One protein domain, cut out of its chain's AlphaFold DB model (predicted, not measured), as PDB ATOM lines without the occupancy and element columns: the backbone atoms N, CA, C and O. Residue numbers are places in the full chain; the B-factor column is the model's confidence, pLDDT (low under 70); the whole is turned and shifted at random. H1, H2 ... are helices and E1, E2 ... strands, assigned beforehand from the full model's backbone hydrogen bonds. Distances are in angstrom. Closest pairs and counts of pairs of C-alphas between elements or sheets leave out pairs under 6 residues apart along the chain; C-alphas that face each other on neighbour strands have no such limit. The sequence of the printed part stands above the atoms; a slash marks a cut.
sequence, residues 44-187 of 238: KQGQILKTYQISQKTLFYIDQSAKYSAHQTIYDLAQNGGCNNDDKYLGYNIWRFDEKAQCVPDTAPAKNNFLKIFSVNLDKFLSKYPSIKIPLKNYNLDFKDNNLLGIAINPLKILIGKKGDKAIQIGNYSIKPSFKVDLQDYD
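AT A GLANCE: This is residues 44 to 187 of the 238 residues of an uncharacterized protein of Candidatus Woesearchaeota archaeon (UniProt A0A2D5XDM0). A small sheet, E1 E2 E5, has two helices over one face, and the longer of them, H1, runs on past it to a second patch of strands, the hairpin E3 E4, near its first half. The two sheets thus follow one another along H1, with E4 running on into E5, while H2 folds back along the later part of H1 and the unnamed stretch 80 to 106 makes a loop region at that end. The printed part has 144 residues, with two named helices and five named strands in the order H1 H2 E1 E2 E3 E4 E5; both sheets, E1 - E2 - E5 and E3 - E4, are antiparallel, and the class is mixed, helices and strands. The whole is a loose rod, with a radius of gyration of the C-alphas of 19.4 A and spans of 65 by 32 by 21 A.

HOW THE PARTS SIT: In the larger sheet the inner strand E2, residues 147 to 152, has as neighbours the edge strands E1, residues 139 to 144, and E5, residues 178 to 182. E1 and E2 form an antiparallel hairpin, with N 140 and O 151 within hydrogen-bond range at 2.8 A. E2 and E5 are antiparallel, with N 148 and O 181 at 2.9 A. H1, residues 44 to 79, lies over E5 at a height over the sheet of 7.4 A, slantwise to the strands at 36 degrees to E5 on the local plane; the closest C-alphas, of Asp 63 and Phe 179, are 5.6 A apart. H2, residues 107 to 126, is on the same face at a height of 9.6 A and lies over E1, with the closest C-alphas, of Leu 115 and Leu 141, 6.9 A apart. H1 touches H2 with its residues 62 to 77 alone, closest at the C-alphas of Ser 69 and Asn 121, 5.2 A; this helical hairpin runs opposite ways at a steep tilt of 43 degrees. The hairpin of E3, residues 156 to 161, and E4, residues 169 to 175, has N 158 and O 173 at 2.8 A. The closest C-alphas of H1 and E3, Thr 51 and Ile 160, are 6.2 A apart. H2 is apart from E3 and E4. In H1 and H2 every O i to N i+4 pair is within hydrogen-bond range.

IN THESE COORDINATES: H1 begins at C-alpha 44 (121.318, 34.802, 168.313) and measures 51.7 A. H2 measures 27.7 A and ends at C-alpha 126 (106.861, 58.504, 160.960). E1 measures 15.2 A, E2 16.4 A, E3 15.9 A, E4 17.6 A and E5 13.6 A, ending at C-alpha 182 (118.976, 73.257, 162.225).

THE WHOLE: The C-alphas farthest apart, of Asp 98 and Lys 166, are 65.7 A apart. The printed part has no cut; the links H1 to H2 and H2 to E1 are long. Mean pLDDT of the printed part is 92.7, with residues 163, 165 and 166 under 70.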
ATOM      1  N   LYS A  44     121.698  33.776 167.326       87.31
ATOM      2  CA  LYS A  44     121.318  34.802 168.313       87.31
ATOM      3  C   LYS A  44     122.138  36.081 168.131       87.31
ATOM      4  O   LYS A  44     121.575  37.169 168.074       87.31
ATOM      5  N   GLN A  45     123.453  35.942 167.971       90.25
ATOM      6  CA  GLN A  45     124.380  37.047 167.724       90.25
ATOM      7  C   GLN A  45     124.034  37.770 166.416       90.25
ATOM      8  O   GLN A  45     123.952  38.997 166.388       90.25
ATOM      9  N   GLY A  46     123.732  37.018 165.353       89.94
ATOM     10  CA  GLY A  46     123.281  37.574 164.078       89.94
ATOM     11  C   GLY A  46     121.959  38.339 164.190       89.94
ATOM     12  O   GLY A  46     121.803  39.387 163.567       89.94
ATOM     13  N   GLN A  47     121.014  37.869 165.014       91.00
ATOM     14  CA  GLN A  47     119.766  38.597 165.270       91.00
ATOM     15  C   GLN A  47     119.998  39.903 166.030       91.00
ATOM     16  O   GLN A  47     119.411  40.912 165.656       91.00
ATOM     17  N   ILE A  48     120.881  39.913 167.031       92.81
ATOM     18  CA  ILE A  48     121.261  41.144 167.743       92.81
ATOM     19  C   ILE A  48     121.873  42.154 166.764       92.81
ATOM     20  O   ILE A  48     121.443  43.306 166.728       92.81
ATOM     21  N   LEU A  49     122.812  41.716 165.916       94.62
ATOM     22  CA  LEU A  49     123.439  42.575 164.906       94.62
ATOM     23  C   LEU A  49     122.412  43.124 163.905       94.62
ATOM     24  O   LEU A  49     122.423  44.311 163.581       94.62
ATOM     25  N   LYS A  50     121.480  42.282 163.449       93.81
ATOM     26  CA  LYS A  50     120.387  42.706 162.566       93.81
ATOM     27  C   LYS A  50     119.484  43.738 163.243       93.81
ATOM     28  O   LYS A  50     119.131  44.737 162.620       93.81
ATOM     29  N   THR A  51     119.111  43.523 164.504       95.62
ATOM     30  CA  THR A  51     118.296  44.474 165.271       95.62
ATOM     31  C   THR A  51     119.020  45.807 165.451       95.62
ATOM     32  O   THR A  51     118.399  46.854 165.278       95.62
ATOM     33  N   TYR A  52     120.331  45.787 165.699       97.12
ATOM     34  CA  TYR A  52     121.154  46.997 165.737       97.12
ATOM     35  C   TYR A  52     121.121  47.758 164.403       97.12
ATOM     36  O   TYR A  52     120.866  48.959 164.381       97.12
ATOM     37  N   GLN A  53     121.290  47.069 163.271       97.56
ATOM     38  CA  GLN A  53     121.203  47.700 161.947       97.56
ATOM     39  C   GLN A  53     119.819  48.307 161.676       97.56
ATOM     40  O   GLN A  53     119.728  49.405 161.131       97.56
ATOM     41  N   ILE A  54     118.742  47.610 162.059       96.69
ATOM     42  CA  ILE A  54     117.374  48.141 161.962       96.69
ATOM     43  C   ILE A  54     117.250  49.407 162.810       96.69
ATOM     44  O   ILE A  54     116.733  50.405 162.319       96.69
ATOM     45  N   SER A  55     117.768  49.387 164.039       97.88
ATOM     46  CA  SER A  55     117.768  50.546 164.931       97.88
ATOM     47  C   SER A  55     118.454  51.756 164.306       97.88
ATOM     48  O   SER A  55     117.887  52.843 164.322       97.88
ATOM     49  N   GLN A  56     119.642  51.578 163.724       98.31
ATOM     50  CA  GLN A  56     120.381  52.670 163.081       98.31
ATOM     51  C   GLN A  56     119.626  53.240 161.877       98.31
ATOM     52  O   GLN A  56     119.491  54.453 161.746       98.31
ATOM     53  N   LYS A  57     119.050  52.370 161.035       98.50
ATOM     54  CA  LYS A  57     118.205  52.807 159.913       98.50
ATOM     55  C   LYS A  57     116.971  53.571 160.389       98.50
ATOM     56  O   LYS A  57     116.592  54.554 159.765       98.50
ATOM     57  N   THR A  58     116.360  53.140 161.492       98.44
ATOM     58  CA  THR A  58     115.217  53.843 162.074       98.44
ATOM     59  C   THR A  58     115.605  55.206 162.630       98.44
ATOM     60  O   THR A  58     114.881  56.162 162.378       98.44
ATOM     61  N   LEU A  59     116.714  55.312 163.367       98.62
ATOM     62  CA  LEU A  59     117.195  56.594 163.887       98.62
ATOM     63  C   LEU A  59     117.471  57.573 162.742       98.62
ATOM     64  O   LEU A  59     116.927  58.669 162.742       98.62
ATOM     65  N   PHE A  60     118.176  57.119 161.704       98.62
ATOM     66  CA  PHE A  60     118.399  57.915 160.498       98.62
ATOM     67  C   PHE A  60     117.086  58.363 159.838       98.62
ATOM     68  O   PHE A  60     116.943  59.522 159.457       98.62
ATOM     69  N   TYR A  61     116.102  57.466 159.721       98.69
ATOM     70  CA  TYR A  61     114.793  57.819 159.167       98.69
ATOM     71  C   TYR A  61     114.068  58.873 160.013       98.69
ATOM     72  O   TYR A  61     113.447  59.772 159.448       98.69
ATOM     73  N   ILE A  62     114.143  58.779 161.345       98.69
ATOM     74  CA  ILE A  62     113.567  59.769 162.267       98.69
ATOM     75  C   ILE A  62     114.231  61.133 162.058       98.69
ATOM     76  O   ILE A  62     113.512  62.117 161.906       98.69
ATOM     77  N   ASP A  63     115.560  61.185 161.972       98.69
ATOM     78  CA  ASP A  63     116.303  62.434 161.757       98.69
ATOM     79  C   ASP A  63     115.922  63.098 160.427       98.69
ATOM     80  O   ASP A  63     115.625  64.293 160.376       98.69
ATOM     81  N   GLN A  64     115.861  62.316 159.344       98.69
ATOM     82  CA  GLN A  64     115.435  62.828 158.037       98.69
ATOM     83  C   GLN A  64     113.970  63.271 158.054       98.69
ATOM     84  O   GLN A  64     113.644  64.338 157.539       98.69
ATOM     85  N   SER A  65     113.088  62.490 158.683       98.62
ATOM     86  CA  SER A  65     111.671  62.843 158.831       98.62
ATOM     87  C   SER A  65     111.506  64.153 159.590       98.62
ATOM     88  O   SER A  65     110.720  64.997 159.169       98.62
ATOM     89  N   ALA A  66     112.267  64.357 160.669       98.69
ATOM     90  CA  ALA A  66     112.272  65.605 161.422       98.69
ATOM     91  C   ALA A  66     112.735  66.781 160.555       98.69
ATOM     92  O   ALA A  66     112.061  67.808 160.530       98.69
ATOM     93  N   LYS A  67     113.811  66.621 159.777       98.62
ATOM     94  CA  LYS A  67     114.285  67.668 158.860       98.62
ATOM     95  C   LYS A  67     113.216  68.073 157.838       98.62
ATOM     96  O   LYS A  67     112.898  69.252 157.723       98.62
ATOM     97  N   TYR A  68     112.624  67.112 157.130       98.50
ATOM     98  CA  TYR A  68     111.571  67.410 156.149       98.50
ATOM     99  C   TYR A  68     110.315  67.996 156.796       98.50
ATOM    100  O   TYR A  68     109.703  68.901 156.236       98.50
ATOM    101  N   SER A  69     109.959  67.525 157.994       98.50
ATOM    102  CA  SER A  69     108.835  68.083 158.752       98.50
ATOM    103  C   SER A  69     109.070  69.541 159.109       98.50
ATOM    104  O   SER A  69     108.146  70.330 158.989       98.50
ATOM    105  N   ALA A  70     110.294  69.913 159.496       98.44
ATOM    106  CA  ALA A  70     110.630  71.297 159.809       98.44
ATOM    107  C   ALA A  70     110.476  72.201 158.584       98.44
ATOM    108  O   ALA A  70     109.797  73.215 158.681       98.44
ATOM    109  N   HIS A  71     111.021  71.810 157.428       97.69
ATOM    110  CA  HIS A  71     110.869  72.592 156.195       97.69
ATOM    111  C   HIS A  71     109.402  72.735 155.774       97.69
ATOM    112  O   HIS A  71     108.962  73.840 155.469       97.69
ATOM    113  N   GLN A  72     108.627  71.646 155.825       97.69
ATOM    114  CA  GLN A  72     107.194  71.709 155.540       97.69
ATOM    115  C   GLN A  72     106.470  72.627 156.528       97.69
ATOM    116  O   GLN A  72     105.609  73.400 156.134       97.69
ATOM    117  N   THR A  73     106.824  72.573 157.810       97.50
ATOM    118  CA  THR A  73     106.214  73.431 158.823       97.50
ATOM    119  C   THR A  73     106.583  74.898 158.650       97.50
ATOM    120  O   THR A  73     105.710  75.731 158.849       97.50
ATOM    121  N   ILE A  74     107.819  75.228 158.264       96.94
ATOM    122  CA  ILE A  74     108.204  76.605 157.908       96.94
ATOM    123  C   ILE A  74     107.303  77.112 156.783       96.94
ATOM    124  O   ILE A  74     106.710  78.179 156.909       96.94
ATOM    125  N   TYR A  75     107.160  76.317 155.720       95.50
ATOM    126  CA  TYR A  75     106.298  76.649 154.591       95.50
ATOM    127  C   TYR A  75     104.840  76.844 155.024       95.50
ATOM    128  O   TYR A  75     104.255  77.894 154.769       95.50
ATOM    129  N   ASP A  76     104.270  75.872 155.744       94.44
ATOM    130  CA  ASP A  76     102.886  75.922 156.224       94.44
ATOM    131  C   ASP A  76     102.656  77.125 157.155       94.44
ATOM    132  O   ASP A  76     101.608  77.764 157.105       94.44
ATOM    133  N   LEU A  77     103.623  77.444 158.019       94.88
ATOM    134  CA  LEU A  77     103.536  78.567 158.949       94.88
ATOM    135  C   LEU A  77     103.628  79.910 158.212       94.88
ATOM    136  O   LEU A  77     102.860  80.820 158.518       94.88
ATOM    137  N   ALA A  78     104.519  80.030 157.225       92.38
ATOM    138  CA  ALA A  78     104.665  81.225 156.394       92.38
ATOM    139  C   ALA A  78     103.413  81.484 155.543       92.38
ATOM    140  O   ALA A  78     102.883  82.592 155.572       92.38
ATOM    141  N   GLN A  79     102.872  80.446 154.896       90.44
ATOM    142  CA  GLN A  79     101.594  80.503 154.168       90.44
ATOM    143  C   GLN A  79     100.431  80.950 155.059       90.44
ATOM    144  O   GLN A  79      99.461  81.541 154.589       90.44
ATOM    145  N   ASN A  80     100.536  80.697 156.365       91.69
ATOM    146  CA  ASN A  80      99.542  81.112 157.340       91.69
ATOM    147  C   ASN A  80      99.907  82.388 158.115       91.69
ATOM    148  O   ASN A  80      99.269  82.696 159.122       91.69
ATOM    149  N   GLY A  81     100.913  83.141 157.662       90.75
ATOM    150  CA  GLY A  81     101.313  84.405 158.280       90.75
ATOM    151  C   GLY A  81     101.755  84.257 159.739       90.75
ATOM    152  O   GLY A  81     101.494  85.143 160.541       90.75
ATOM    153  N   GLY A  82     102.358  83.129 160.127       92.88
ATOM    154  CA  GLY A  82     102.801  82.889 161.510       92.88
ATOM    155  C   GLY A  82     101.712  82.371 162.454       92.88
ATOM    156  O   GLY A  82     101.982  82.074 163.622       92.88
ATOM    157  N   CYS A  83     100.483  82.223 161.960       91.31
ATOM    158  CA  CYS A  83      99.323  81.860 162.760       91.31
ATOM    159  C   CYS A  83      98.813  80.448 162.474       91.31
ATOM    160  O   CYS A  83      99.167  79.808 161.485       91.31
ATOM    161  N   ASN A  84      97.967  79.954 163.375       83.00
ATOM    162  CA  ASN A  84      97.192  78.746 163.122       83.00
ATOM    163  C   ASN A  84      95.965  79.076 162.262       83.00
ATOM    164  O   ASN A  84      95.449  80.187 162.310       83.00
ATOM    165  N   ASN A  85      95.491  78.081 161.511       76.19
ATOM    166  CA  ASN A  85      94.424  78.160 160.499       76.19
ATOM    167  C   ASN A  85      93.017  78.553 161.003       76.19
ATOM    168  O   ASN A  85      92.053  78.375 160.258       76.19
ATOM    169  N   ASP A  86      92.872  79.016 162.240       72.50
ATOM    170  CA  ASP A  86      91.571  79.081 162.907       72.50
ATOM    171  C   ASP A  86      90.766  80.343 162.522       72.50
ATOM    172  O   ASP A  86      89.539  80.292 162.529       72.50
ATOM    173  N   ASP A  87      91.425  81.417 162.053       73.81
ATOM    174  CA  ASP A  87      90.794  82.694 161.676       73.81
ATOM    175  C   ASP A  87      91.161  83.123 160.243       73.81
ATOM    176  O   ASP A  87      92.093  83.901 160.010       73.81
ATOM    177  N   LYS A  88      90.389  82.633 159.263       82.56
ATOM    178  CA  LYS A  88      90.560  82.983 157.844       82.56
ATOM    179  C   LYS A  88      89.494  83.947 157.340       82.56
ATOM    180  O   LYS A  88      88.302  83.751 157.564       82.56
ATOM    181  N   TYR A  89      89.916  84.924 156.549       81.06
ATOM    182  CA  TYR A  89      89.059  85.787 155.745       81.06
ATOM    183  C   TYR A  89      89.505  85.727 154.293       81.06
ATOM    184  O   TYR A  89      90.671  85.950 153.981       81.06
ATOM    185  N   LEU A  90      88.574  85.360 153.408       83.81
ATOM    186  CA  LEU A  90      88.853  85.135 151.985       83.81
ATOM    187  C   LEU A  90      90.026  84.164 151.733       83.81
ATOM    188  O   LEU A  90      90.742  84.291 150.749       83.81
ATOM    189  N   GLY A  91      90.220  83.187 152.626       83.31
ATOM    190  CA  GLY A  91      91.303  82.198 152.538       83.31
ATOM    191  C   GLY A  91      92.615  82.604 153.220       83.31
ATOM    192  O   GLY A  91      93.453  81.729 153.440       83.31
ATOM    193  N   TYR A  92      92.760  83.862 153.639       82.50
ATOM    194  CA  TYR A  92      93.963  84.398 154.284       82.50
ATOM    195  C   TYR A  92      93.783  84.530 155.795       82.50
ATOM    196  O   TYR A  92      92.693  84.865 156.257       82.50
ATOM    197  N   ASN A  93      94.841  84.303 156.577       86.44
ATOM    198  CA  ASN A  93      94.786  84.583 158.013       86.44
ATOM    199  C   ASN A  93      94.887  86.090 158.244       86.44
ATOM    200  O   ASN A  93      95.775  86.744 157.696       86.44
ATOM    201  N   ILE A  94      93.978  86.640 159.048       85.50
ATOM    202  CA  ILE A  94      93.999  88.069 159.366       85.50
ATOM    203  C   ILE A  94      94.891  88.302 160.578       85.50
ATOM    204  O   ILE A  94      94.651  87.751 161.651       85.50
ATOM    205  N   TRP A  95      95.859  89.198 160.424       88.88
ATOM    206  CA  TRP A  95      96.576  89.775 161.552       88.88
ATOM    207  C   TRP A  95      95.703  90.829 162.219       88.88
ATOM    208  O   TRP A  95      95.252  91.776 161.572       88.88
ATOM    209  N   ARG A  96      95.440  90.651 163.513       84.25
ATOM    210  CA  ARG A  96      94.771  91.662 164.335       84.25
ATOM    211  C   ARG A  96      95.730  92.127 165.415       84.25
ATOM    212  O   ARG A  96      96.496  91.332 165.947       84.25
ATOM    213  N   PHE A  97      95.661  93.412 165.736       83.12
ATOM    214  CA  PHE A  97      96.546  94.051 166.715       83.12
ATOM    215  C   PHE A  97      95.803  94.443 168.003       83.12
ATOM    216  O   PHE A  97      96.351  95.137 168.851       83.12
ATOM    217  N   ASP A  98      94.547  94.008 168.154       83.25
ATOM    218  CA  ASP A  98      93.747  94.217 169.360       83.25
ATOM    219  C   ASP A  98      93.946  93.090 170.395       83.25
ATOM    220  O   ASP A  98      94.419  92.000 170.082       83.25
ATOM    221  N   GLU A  99      93.552  93.327 171.649       78.81
ATOM    222  CA  GLU A  99      93.678  92.339 172.740       78.81
ATOM    223  C   GLU A  99      92.862  91.050 172.519       78.81
ATOM    224  O   GLU A  99      93.051  90.059 173.227       78.81
ATOM    225  N   LYS A 100      91.926  91.053 171.563       78.94
ATOM    226  CA  LYS A 100      91.069  89.912 171.208       78.94
ATOM    227  C   LYS A 100      91.558  89.203 169.944       78.94
ATOM    228  O   LYS A 100      90.875  88.299 169.452       78.94
ATOM    229  N   ALA A 101      92.718  89.589 169.418       77.19
ATOM    230  CA  ALA A 101      93.319  88.988 168.249       77.19
ATOM    231  C   ALA A 101      93.670  87.526 168.530       77.19
ATOM    232  O   ALA A 101      94.494  87.218 169.390       77.19
ATOM    233  N   GLN A 102      93.073  86.602 167.774       78.38
ATOM    234  CA  GLN A 102      93.476  85.194 167.840       78.38
ATOM    235  C   GLN A 102      94.824  84.956 167.142       78.38
ATOM    236  O   GLN A 102      95.516  83.978 167.424       78.38
ATOM    237  N   CYS A 103      95.198  85.864 166.237       85.94
ATOM    238  CA  CYS A 103      96.413  85.817 165.443       85.94
ATOM    239  C   CYS A 103      97.191  87.127 165.608       85.94
ATOM    240  O   CYS A 103      96.877  88.138 164.978       85.94
ATOM    241  N   VAL A 104      98.217  87.068 166.459       87.75
ATOM    242  CA  VAL A 104      99.261  88.089 166.564       87.75
ATOM    243  C   VAL A 104     100.574  87.423 166.144       87.75
ATOM    244  O   VAL A 104     101.039  86.514 166.844       87.75
ATOM    245  N   PRO A 105     101.138  87.793 164.985       83.12
ATOM    246  CA  PRO A 105     102.351  87.191 164.441       83.12
ATOM    247  C   PRO A 105     103.579  87.704 165.204       83.12
ATOM    248  O   PRO A 105     104.302  88.581 164.745       83.12
ATOM    249  N   ASP A 106     103.813  87.141 166.381       92.44
ATOM    250  CA  ASP A 106     105.000  87.430 167.187       92.44
ATOM    251  C   ASP A 106     105.919  86.218 167.229       92.44
ATOM    252  O   ASP A 106     105.473  85.077 167.053       92.44
ATOM    253  N   THR A 107     107.189  86.442 167.572       95.38
ATOM    254  CA  THR A 107     108.180  85.360 167.708       95.38
ATOM    255  C   THR A 107     107.662  84.197 168.564       95.38
ATOM    256  O   THR A 107     107.791  83.028 168.191       95.38
ATOM    257  N   ALA A 108     107.081  84.486 169.734       94.44
ATOM    258  CA  ALA A 108     106.648  83.450 170.675       94.44
ATOM    259  C   ALA A 108     105.399  82.670 170.196       94.44
ATOM    260  O   ALA A 108     105.463  81.436 170.153       94.44
ATOM    261  N   PRO A 109     104.287  83.318 169.793       93.06
ATOM    262  CA  PRO A 109     103.166  82.656 169.124       93.06
ATOM    263  C   PRO A 109     103.574  81.845 167.893       93.06
ATOM    264  O   PRO A 109     103.168  80.686 167.785       93.06
ATOM    265  N   ALA A 110     104.422  82.390 167.016       94.81
ATOM    266  CA  ALA A 110     104.883  81.695 165.816       94.81
ATOM    267  C   ALA A 110     105.672  80.424 166.164       94.81
ATOM    268  O   ALA A 110     105.387  79.358 165.619       94.81
ATOM    269  N   LYS A 111     106.587  80.481 167.144       96.12
ATOM    270  CA  LYS A 111     107.281  79.283 167.658       96.12
ATOM    271  C   LYS A 111     106.304  78.246 168.209       96.12
ATOM    272  O   LYS A 111     106.424  77.060 167.907       96.12
ATOM    273  N   ASN A 112     105.305  78.668 168.978       95.25
ATOM    274  CA  ASN A 112     104.300  77.751 169.520       95.25
ATOM    275  C   ASN A 112     103.455  77.098 168.417       95.25
ATOM    276  O   ASN A 112     103.168  75.899 168.484       95.25
ATOM    277  N   ASN A 113     103.075  77.860 167.393       94.94
ATOM    278  CA  ASN A 113     102.337  77.360 166.233       94.94
ATOM    279  C   ASN A 113     103.195  76.403 165.401       94.94
ATOM    280  O   ASN A 113     102.732  75.314 165.052       94.94
ATOM    281  N   PHE A 114     104.473  76.730 165.202       96.69
ATOM    282  CA  PHE A 114     105.450  75.839 164.586       96.69
ATOM    283  C   PHE A 114     105.480  74.482 165.293       96.69
ATOM    284  O   PHE A 114     105.320  73.460 164.635       96.69
ATOM    285  N   LEU A 115     105.619  74.431 166.624       97.44
ATOM    286  CA  LEU A 115     105.696  73.152 167.350       97.44
ATOM    287  C   LEU A 115     104.433  72.297 167.167       97.44
ATOM    288  O   LEU A 115     104.527  71.076 166.998       97.44
ATOM    289  N   LYS A 116     103.253  72.933 167.150       96.12
ATOM    290  CA  LYS A 116     101.970  72.254 166.906       96.12
ATOM    291  C   LYS A 116     101.924  71.641 165.505       96.12
ATOM    292  O   LYS A 116     101.650  70.446 165.372       96.12
ATOM    293  N   ILE A 117     102.221  72.432 164.474       96.50
ATOM    294  CA  ILE A 117     102.188  71.993 163.069       96.50
ATOM    295  C   ILE A 117     103.284  70.946 162.811       96.50
ATOM    296  O   ILE A 117     103.029  69.915 162.186       96.50
ATOM    297  N   PHE A 118     104.485  71.158 163.353       98.25
ATOM    298  CA  PHE A 118     105.619  70.241 163.248       98.25
ATOM    299  C   PHE A 118     105.285  68.858 163.790       98.25
ATOM    300  O   PHE A 118     105.555  67.866 163.115       98.25
ATOM    301  N   SER A 119     104.662  68.762 164.970       98.25
ATOM    302  CA  SER A 119     104.276  67.462 165.532       98.25
ATOM    303  C   SER A 119     103.339  66.695 164.596       98.25
ATOM    304  O   SER A 119     103.470  65.478 164.461       98.25
ATOM    305  N   VAL A 120     102.409  67.393 163.936       97.75
ATOM    306  CA  VAL A 120     101.483  66.785 162.972       97.75
ATOM    307  C   VAL A 120     102.230  66.322 161.719       97.75
ATOM    308  O   VAL A 120     102.015  65.200 161.258       97.75
ATOM    309  N   ASN A 121     103.125  67.151 161.177       98.31
ATOM    310  CA  ASN A 121     103.916  66.802 159.996       98.31
ATOM    311  C   ASN A 121     104.880  65.638 160.276       98.31
ATOM    312  O   ASN A 121     104.928  64.691 159.489       98.31
ATOM    313  N   LEU A 122     105.539  65.627 161.435       98.62
ATOM    314  CA  LEU A 122     106.406  64.531 161.861       98.62
ATOM    315  C   LEU A 122     105.645  63.206 161.930       98.62
ATOM    316  O   LEU A 122     106.091  62.215 161.350       98.62
ATOM    317  N   ASP A 123     104.467  63.179 162.554       98.62
ATOM    318  CA  ASP A 123     103.653  61.963 162.647       98.62
ATOM    319  C   ASP A 123     103.244  61.420 161.258       98.62
ATOM    320  O   ASP A 123     103.231  60.199 161.040       98.62
ATOM    321  N   LYS A 124     102.984  62.301 160.277       98.44
ATOM    322  CA  LYS A 124     102.714  61.895 158.882       98.44
ATOM    323  C   LYS A 124     103.905  61.161 158.260       98.44
ATOM    324  O   LYS A 124     103.695  60.174 157.558       98.44
ATOM    325  N   PHE A 125     105.139  61.599 158.509       98.50
ATOM    326  CA  PHE A 125     106.331  60.912 157.998       98.50
ATOM    327  C   PHE A 125     106.643  59.631 158.778       98.50
ATOM    328  O   PHE A 125     106.915  58.592 158.171       98.50
ATOM    329  N   LEU A 126     106.556  59.661 160.112       98.38
ATOM    330  CA  LEU A 126     106.861  58.504 160.960       98.38
ATOM    331  C   LEU A 126     105.905  57.328 160.720       98.38
ATOM    332  O   LEU A 126     106.337  56.174 160.734       98.38
ATOM    333  N   SER A 127     104.627  57.603 160.440       98.12
ATOM    334  CA  SER A 127     103.623  56.567 160.147       98.12
ATOM    335  C   SER A 127     103.885  55.786 158.851       98.12
ATOM    336  O   SER A 127     103.416  54.655 158.724       98.12
ATOM    337  N   LYS A 128     104.664  56.343 157.914       98.31
ATOM    338  CA  LYS A 128     104.997  55.710 156.626       98.31
ATOM    339  C   LYS A 128     106.197  54.760 156.693       98.31
ATOM    340  O   LYS A 128     106.486  54.091 155.703       98.31
ATOM    341  N   TYR A 129     106.907  54.678 157.821       98.00
ATOM    342  CA  TYR A 129     108.105  53.843 157.916       98.00
ATOM    343  C   TYR A 129     107.760  52.338 157.907       98.00
ATOM    344  O   TYR A 129     107.100  51.854 158.829       98.00
ATOM    345  N   PRO A 130     108.230  51.549 156.920       96.56
ATOM    346  CA  PRO A 130     107.731  50.185 156.719       96.56
ATOM    347  C   PRO A 130     108.372  49.140 157.642       96.56
ATOM    348  O   PRO A 130     107.809  48.068 157.858       96.56
ATOM    349  N   SER A 131     109.573  49.405 158.169       94.81
ATOM    350  CA  SER A 131     110.354  48.361 158.854       94.81
ATOM    351  C   SER A 131     109.829  48.058 160.257       94.81
ATOM    352  O   SER A 131     109.739  46.892 160.653       94.81
ATOM    353  N   ILE A 132     109.492  49.098 161.022       95.50
ATOM    354  CA  ILE A 132     108.946  48.991 162.379       95.50
ATOM    355  C   ILE A 132     107.958  50.125 162.646       95.50
ATOM    356  O   ILE A 132     108.115  51.224 162.128       95.50
ATOM    357  N   LYS A 133     106.965  49.863 163.499       97.31
ATOM    358  CA  LYS A 133     105.988  50.870 163.917       97.31
ATOM    359  C   LYS A 133     106.645  51.850 164.890       97.31
ATOM    360  O   LYS A 133     106.987  51.462 166.008       97.31
ATOM    361  N   ILE A 134     106.810  53.098 164.468       98.25
ATOM    362  CA  ILE A 134     107.307  54.184 165.317       98.25
ATOM    363  C   ILE A 134     106.115  54.776 166.092       98.25
ATOM    364  O   ILE A 134     105.073  55.027 165.484       98.25
ATOM    365  N   PRO A 135     106.211  54.972 167.422       97.88
ATOM    366  CA  PRO A 135     105.174  55.655 168.188       97.88
ATOM    367  C   PRO A 135     104.969  57.094 167.699       97.88
ATOM    368  O   PRO A 135     105.930  57.855 167.603       97.88
ATOM    369  N   LEU A 136     103.716  57.452 167.420       98.31
ATOM    370  CA  LEU A 136     103.299  58.818 167.090       98.31
ATOM    371  C   LEU A 136     103.138  59.643 168.371       98.31
ATOM    372  O   LEU A 136     102.949  59.059 169.444       98.31
ATOM    373  N   LYS A 137     103.201  60.977 168.272       98.12
ATOM    374  CA  LYS A 137     103.079  61.902 169.422       98.12
ATOM    375  C   LYS A 137     104.010  61.555 170.591       98.12
ATOM    376  O   LYS A 137     103.645  61.659 171.758       98.12
ATOM    377  N   ASN A 138     105.212  61.082 170.274       98.31
ATOM    378  CA  ASN A 138     106.141  60.524 171.254       98.31
ATOM    379  C   ASN A 138     107.394  61.381 171.445       98.31
ATOM    380  O   ASN A 138     108.420  60.852 171.852       98.31
ATOM    381  N   TYR A 139     107.346  62.677 171.151       98.62
ATOM    382  CA  TYR A 139     108.494  63.570 171.295       98.62
ATOM    383  C   TYR A 139     108.122  64.773 172.148       98.62
ATOM    384  O   TYR A 139     107.090  65.398 171.919       98.62
ATOM    385  N   ASN A 140     108.975  65.085 173.120       98.50
ATOM    386  CA  ASN A 140     109.010  66.402 173.728       98.50
ATOM    387  C   ASN A 140     109.831  67.308 172.809       98.50
ATOM    388  O   ASN A 140     110.964  66.951 172.467       98.50
ATOM    389  N   LEU A 141     109.241  68.419 172.383       98.62
ATOM    390  CA  LEU A 141     109.826  69.339 171.417       98.62
ATOM    391  C   LEU A 141     110.181  70.645 172.116       98.62
ATOM    392  O   LEU A 141     109.383  71.147 172.903       98.62
ATOM    393  N   ASP A 142     111.355  71.183 171.814       98.25
ATOM    394  CA  ASP A 142     111.830  72.433 172.400       98.25
ATOM    395  C   ASP A 142     112.740  73.187 171.425       98.25
ATOM    396  O   ASP A 142     113.343  72.589 170.525       98.25
ATOM    397  N   PHE A 143     112.860  74.496 171.619       97.62
ATOM    398  CA  PHE A 143     113.809  75.332 170.896       97.62
ATOM    399  C   PHE A 143     115.028  75.615 171.758       97.62
ATOM    400  O   PHE A 143     114.922  76.091 172.886       97.62
ATOM    401  N   LYS A 144     116.210  75.402 171.184       96.94
ATOM    402  CA  LYS A 144     117.467  75.852 171.776       96.94
ATOM    403  C   LYS A 144     118.257  76.624 170.733       96.94
ATOM    404  O   LYS A 144     118.670  76.058 169.718       96.94
ATOM    405  N   ASP A 145     118.445  77.913 170.995       92.38
ATOM    406  CA  ASP A 145     118.983  78.877 170.034       92.38
ATOM    407  C   ASP A 145     118.086  78.916 168.777       92.38
ATOM    408  O   ASP A 145     116.877  79.120 168.913       92.38
ATOM    409  N   ASN A 146     118.636  78.659 167.582       94.25
ATOM    410  CA  ASN A 146     117.867  78.493 166.337       94.25
ATOM    411  C   ASN A 146     117.642  77.023 165.927       94.25
ATOM    412  O   ASN A 146     117.404  76.709 164.763       94.25
ATOM    413  N   ASN A 147     117.767  76.085 166.871       97.44
ATOM    414  CA  ASN A 147     117.605  74.661 166.594       97.44
ATOM    415  C   ASN A 147     116.342  74.109 167.246       97.44
ATOM    416  O   ASN A 147     116.071  74.366 168.422       97.44
ATOM    417  N   LEU A 148     115.635  73.259 166.507       98.44
ATOM    418  CA  LEU A 148     114.565  72.435 167.048       98.44
ATOM    419  C   LEU A 148     115.153  71.141 167.617       98.44
ATOM    420  O   LEU A 148     115.820  70.378 166.911       98.44
ATOM    421  N   LEU A 149     114.871  70.873 168.885       98.69
ATOM    422  CA  LEU A 149     115.233  69.639 169.571       98.69
ATOM    423  C   LEU A 149     113.990  68.778 169.765       98.69
ATOM    424  O   LEU A 149     112.954  69.258 170.219       98.69
ATOM    425  N   GLY A 150     114.107  67.488 169.462       98.62
ATOM    426  CA  GLY A 150     113.076  66.504 169.766       98.62
ATOM    427  C   GLY A 150     113.655  65.345 170.554       98.62
ATOM    428  O   GLY A 150     114.569  64.674 170.083       98.62
ATOM    429  N   ILE A 151     113.118  65.080 171.745       98.62
ATOM    430  CA  ILE A 151     113.540  63.962 172.600       98.62
ATOM    431  C   ILE A 151     112.356  63.030 172.805       98.62
ATOM    432  O   ILE A 151     111.293  63.458 173.252       98.62
ATOM    433  N   ALA A 152     112.537  61.740 172.516       98.62
ATOM    434  CA  ALA A 152     111.459  60.778 172.675       98.62
ATOM    435  C   ALA A 152     110.983  60.692 174.139       98.62
ATOM    436  O   ALA A 152     111.795  60.521 175.052       98.62
ATOM    437  N   ILE A 153     109.666  60.758 174.357       98.56
ATOM    438  CA  ILE A 153     109.027  60.605 175.674       98.56
ATOM    439  C   ILE A 153     109.222  59.161 176.142       98.56
ATOM    440  O   ILE A 153     109.810  58.911 177.195       98.56
ATOM    441  N   ASN A 154     108.805  58.204 175.308       98.38
ATOM    442  CA  ASN A 154     108.973  56.777 175.553       98.38
ATOM    443  C   ASN A 154     110.047  56.174 174.635       98.38
ATOM    444  O   ASN A 154     110.092  56.502 173.445       98.38
ATOM    445  N   PRO A 155     110.874  55.238 175.134       98.38
ATOM    446  CA  PRO A 155     111.799  54.489 174.294       98.38
ATOM    447  C   PRO A 155     111.084  53.679 173.202       98.38
ATOM    448  O   PRO A 155     110.060  53.035 173.444       98.38
ATOM    449  N   LEU A 156     111.678  53.643 172.013       97.81
ATOM    450  CA  LEU A 156     111.289  52.755 170.929       97.81
ATOM    451  C   LEU A 156     111.829  51.346 171.202       97.81
ATOM    452  O   LEU A 156     113.036  51.141 171.349       97.81
ATOM    453  N   LYS A 157     110.922  50.367 171.245       97.31
ATOM    454  CA  LYS A 157     111.243  48.955 171.482       97.31
ATOM    455  C   LYS A 157     111.251  48.184 170.165       97.31
ATOM    456  O   LYS A 157     110.249  48.147 169.455       97.31
ATOM    457  N   ILE A 158     112.364  47.525 169.871       96.19
ATOM    458  CA  ILE A 158     112.559  46.679 168.695       96.19
ATOM    459  C   ILE A 158     112.704  45.233 169.164       96.19
ATOM    460  O   ILE A 158     113.572  44.911 169.972       96.19
ATOM    461  N   LEU A 159     111.850  44.347 168.660       94.50
ATOM    462  CA  LEU A 159     111.891  42.927 169.004       94.50
ATOM    463  C   LEU A 159     113.159  42.275 168.428       94.50
ATOM    464  O   LEU A 159     113.462  42.433 167.243       94.50
ATOM    465  N   ILE A 160     113.881  41.514 169.253       94.06
ATOM    466  CA  ILE A 160     114.981  40.644 168.820       94.06
ATOM    467  C   ILE A 160     114.388  39.251 168.599       94.06
ATOM    468  O   ILE A 160     113.933  38.612 169.551       94.06
ATOM    469  N   GLY A 161     114.351  38.787 167.351       87.19
ATOM    470  CA  GLY A 161     113.724  37.508 167.004       87.19
ATOM    471  C   GLY A 161     113.277  37.421 165.545       87.19
ATOM    472  O   GLY A 161     113.315  38.403 164.801       87.19
ATOM    473  N   LYS A 162     112.817  36.237 165.124       74.44
ATOM    474  CA  LYS A 162     112.093  36.071 163.850       74.44
ATOM    475  C   LYS A 162     110.619  36.455 164.036       74.44
ATOM    476  O   LYS A 162     110.000  36.027 165.001       74.44
ATOM    477  N   LYS A 163     110.051  37.197 163.080       67.31
ATOM    478  CA  LYS A 163     108.593  37.341 162.912       67.31
ATOM    479  C   LYS A 163     108.060  36.151 162.092       67.31
ATOM    480  O   LYS A 163     108.663  35.834 161.069       67.31
ATOM    481  N   GLY A 164     106.979  35.505 162.539       72.44
ATOM    482  CA  GLY A 164     106.306  34.379 161.863       72.44
ATOM    483  C   GLY A 164     105.727  33.342 162.842       72.44
ATOM    484  O   GLY A 164     105.869  33.509 164.050       72.44
ATOM    485  N   ASP A 165     105.137  32.254 162.332       49.66
ATOM    486  CA  ASP A 165     104.379  31.241 163.110       49.66
ATOM    487  C   ASP A 165     105.183  30.494 164.193       49.66
ATOM    488  O   ASP A 165     104.623  29.836 165.064       49.66
ATOM    489  N   LYS A 166     106.517  30.608 164.169       66.81
ATOM    490  CA  LYS A 166     107.428  30.118 165.218       66.81
ATOM    491  C   LYS A 166     108.319  31.248 165.735       66.81
ATOM    492  O   LYS A 166     109.546  31.125 165.752       66.81
ATOM    493  N   ALA A 167     107.721  32.393 166.059       70.06
ATOM    494  CA  ALA A 167     108.441  33.549 166.580       70.06
ATOM    495  C   ALA A 167     109.089  33.216 167.932       70.06
ATOM    496  O   ALA A 167     108.446  33.239 168.976       70.06
ATOM    497  N   ILE A 168     110.390  32.926 167.917       79.81
ATOM    498  CA  ILE A 168     111.199  32.901 169.136       79.81
ATOM    499  C   ILE A 168     111.594  34.348 169.417       79.81
ATOM    500  O   ILE A 168     112.503  34.888 168.777       79.81
ATOM    501  N   GLN A 169     110.884  34.986 170.345       86.19
ATOM    502  CA  GLN A 169     111.309  36.261 170.909       86.19
ATOM    503  C   GLN A 169     112.490  35.997 171.844       86.19
ATOM    504  O   GLN A 169     112.364  35.291 172.840       86.19
ATOM    505  N   ILE A 170     113.649  36.553 171.503       89.38
ATOM    506  CA  ILE A 170     114.864  36.448 172.316       89.38
ATOM    507  C   ILE A 170     114.913  37.579 173.347       89.38
ATOM    508  O   ILE A 170     115.412  37.392 174.450       89.38
ATOM    509  N   GLY A 171     114.394  38.754 172.990       93.62
ATOM    510  CA  GLY A 171     114.384  39.917 173.868       93.62
ATOM    511  C   GLY A 171     113.916  41.183 173.162       93.62
ATOM    512  O   GLY A 171     113.363  41.132 172.061       93.62
ATOM    513  N   ASN A 172     114.159  42.323 173.806       95.44
ATOM    514  CA  ASN A 172     113.826  43.650 173.299       95.44
ATOM    515  C   ASN A 172     115.083  44.517 173.270       95.44
ATOM    516  O   ASN A 172     115.801  44.603 174.262       95.44
ATOM    517  N   TYR A 173     115.313  45.189 172.150       96.25
ATOM    518  CA  TYR A 173     116.296  46.253 172.024       96.25
ATOM    519  C   TYR A 173     115.577  47.591 172.185       96.25
ATOM    520  O   TYR A 173     114.642  47.882 171.441       96.25
ATOM    521  N   SER A 174     115.964  48.375 173.187       98.00
ATOM    522  CA  SER A 174     115.312  49.643 173.507       98.00
ATOM    523  C   SER A 174     116.251  50.793 173.191       98.00
ATOM    524  O   SER A 174     117.370  50.827 173.693       98.00
ATOM    525  N   ILE A 175     115.775  51.754 172.408       97.94
ATOM    526  CA  ILE A 175     116.483  53.007 172.134       97.94
ATOM    527  C   ILE A 175     115.584  54.185 172.476       97.94
ATOM    528  O   ILE A 175     114.364  54.072 172.399       97.94
ATOM    529  N   LYS A 176     116.171  55.316 172.862       98.38
ATOM    530  CA  LYS A 176     115.447  56.566 173.109       98.38
ATOM    531  C   LYS A 176     115.855  57.570 172.027       98.38
ATOM    532  O   LYS A 176     116.882  58.220 172.200       98.38
ATOM    533  N   PRO A 177     115.133  57.628 170.891       98.38
ATOM    534  CA  PRO A 177     115.489  58.521 169.795       98.38
ATOM    535  C   PRO A 177     115.507  59.982 170.235       98.38
ATOM    536  O   PRO A 177     114.682  60.413 171.045       98.38
ATOM    537  N   SER A 178     116.417  60.744 169.652       98.56
ATOM    538  CA  SER A 178     116.446  62.194 169.748       98.56
ATOM    539  C   SER A 178     116.985  62.759 168.448       98.56
ATOM    540  O   SER A 178     117.895  62.159 167.880       98.56
ATOM    541  N   PHE A 179     116.478  63.909 168.032       98.69
ATOM    542  CA  PHE A 179     116.943  64.608 166.841       98.69
ATOM    543  C   PHE A 179     117.199  66.083 167.145       98.69
ATOM    544  O   PHE A 179     116.642  66.658 168.087       98.69
ATOM    545  N   LYS A 180     118.040  66.689 166.309       98.62
ATOM    546  CA  LYS A 180     118.292  68.126 166.256       98.62
ATOM    547  C   LYS A 180     118.117  68.565 164.808       98.62
ATOM    548  O   LYS A 180     118.783  68.020 163.930       98.62
ATOM    549  N   VAL A 181     117.239  69.531 164.572       98.56
ATOM    550  CA  VAL A 181     117.065  70.154 163.259       98.56
ATOM    551  C   VAL A 181     117.569  71.585 163.337       98.56
ATOM    552  O   VAL A 181     117.114  72.361 164.176       98.56
ATOM    553  N   ASP A 182     118.522  71.896 162.470       97.94
ATOM    554  CA  ASP A 182     118.976  73.257 162.225       97.94
ATOM    555  C   ASP A 182     117.989  73.928 161.265       97.94
ATOM    556  O   ASP A 182     117.756  73.412 160.167       97.94
ATOM    557  N   LEU A 183     117.372  75.027 161.704       96.81
ATOM    558  CA  LEU A 183     116.423  75.792 160.894       96.81
ATOM    559  C   LEU A 183     117.117  76.768 159.935       96.81
ATOM    560  O   LEU A 183     116.431  77.470 159.194       96.81
ATOM    561  N   GLN A 184     118.454  76.752 159.898       93.69
ATOM    562  CA  GLN A 184     119.281  77.557 159.006       93.69
ATOM    563  C   GLN A 184     118.945  79.045 159.159       93.69
ATOM    564  O   GLN A 184     119.048  79.590 160.261       93.69
ATOM    565  N   ASP A 185     118.516  79.669 158.065       89.69
ATOM    566  CA  ASP A 185     118.277  81.102 157.943       89.69
ATOM    567  C   ASP A 185     116.858  81.513 158.359       89.69
ATOM    568  O   ASP A 185     116.504  82.683 158.262       89.69
ATOM    569  N   TYR A 186     116.023  80.572 158.813       94.75
ATOM    570  CA  TYR A 186     114.685  80.916 159.278       94.75
ATOM    571  C   TYR A 186     114.745  81.580 160.655       94.75
ATOM    572  O   TYR A 186     115.112  80.938 161.645       94.75
ATOM    573  N   ASP A 187     114.358  82.853 160.716       95.00
ATOM    574  CA  ASP A 187     114.324  83.652 161.935       95.00
ATOM    575  C   ASP A 187     112.881  83.999 162.314       95.00
ATOM    576  O   ASP A 187     112.196  84.774 161.655       95.00
TER     577      ASP A 187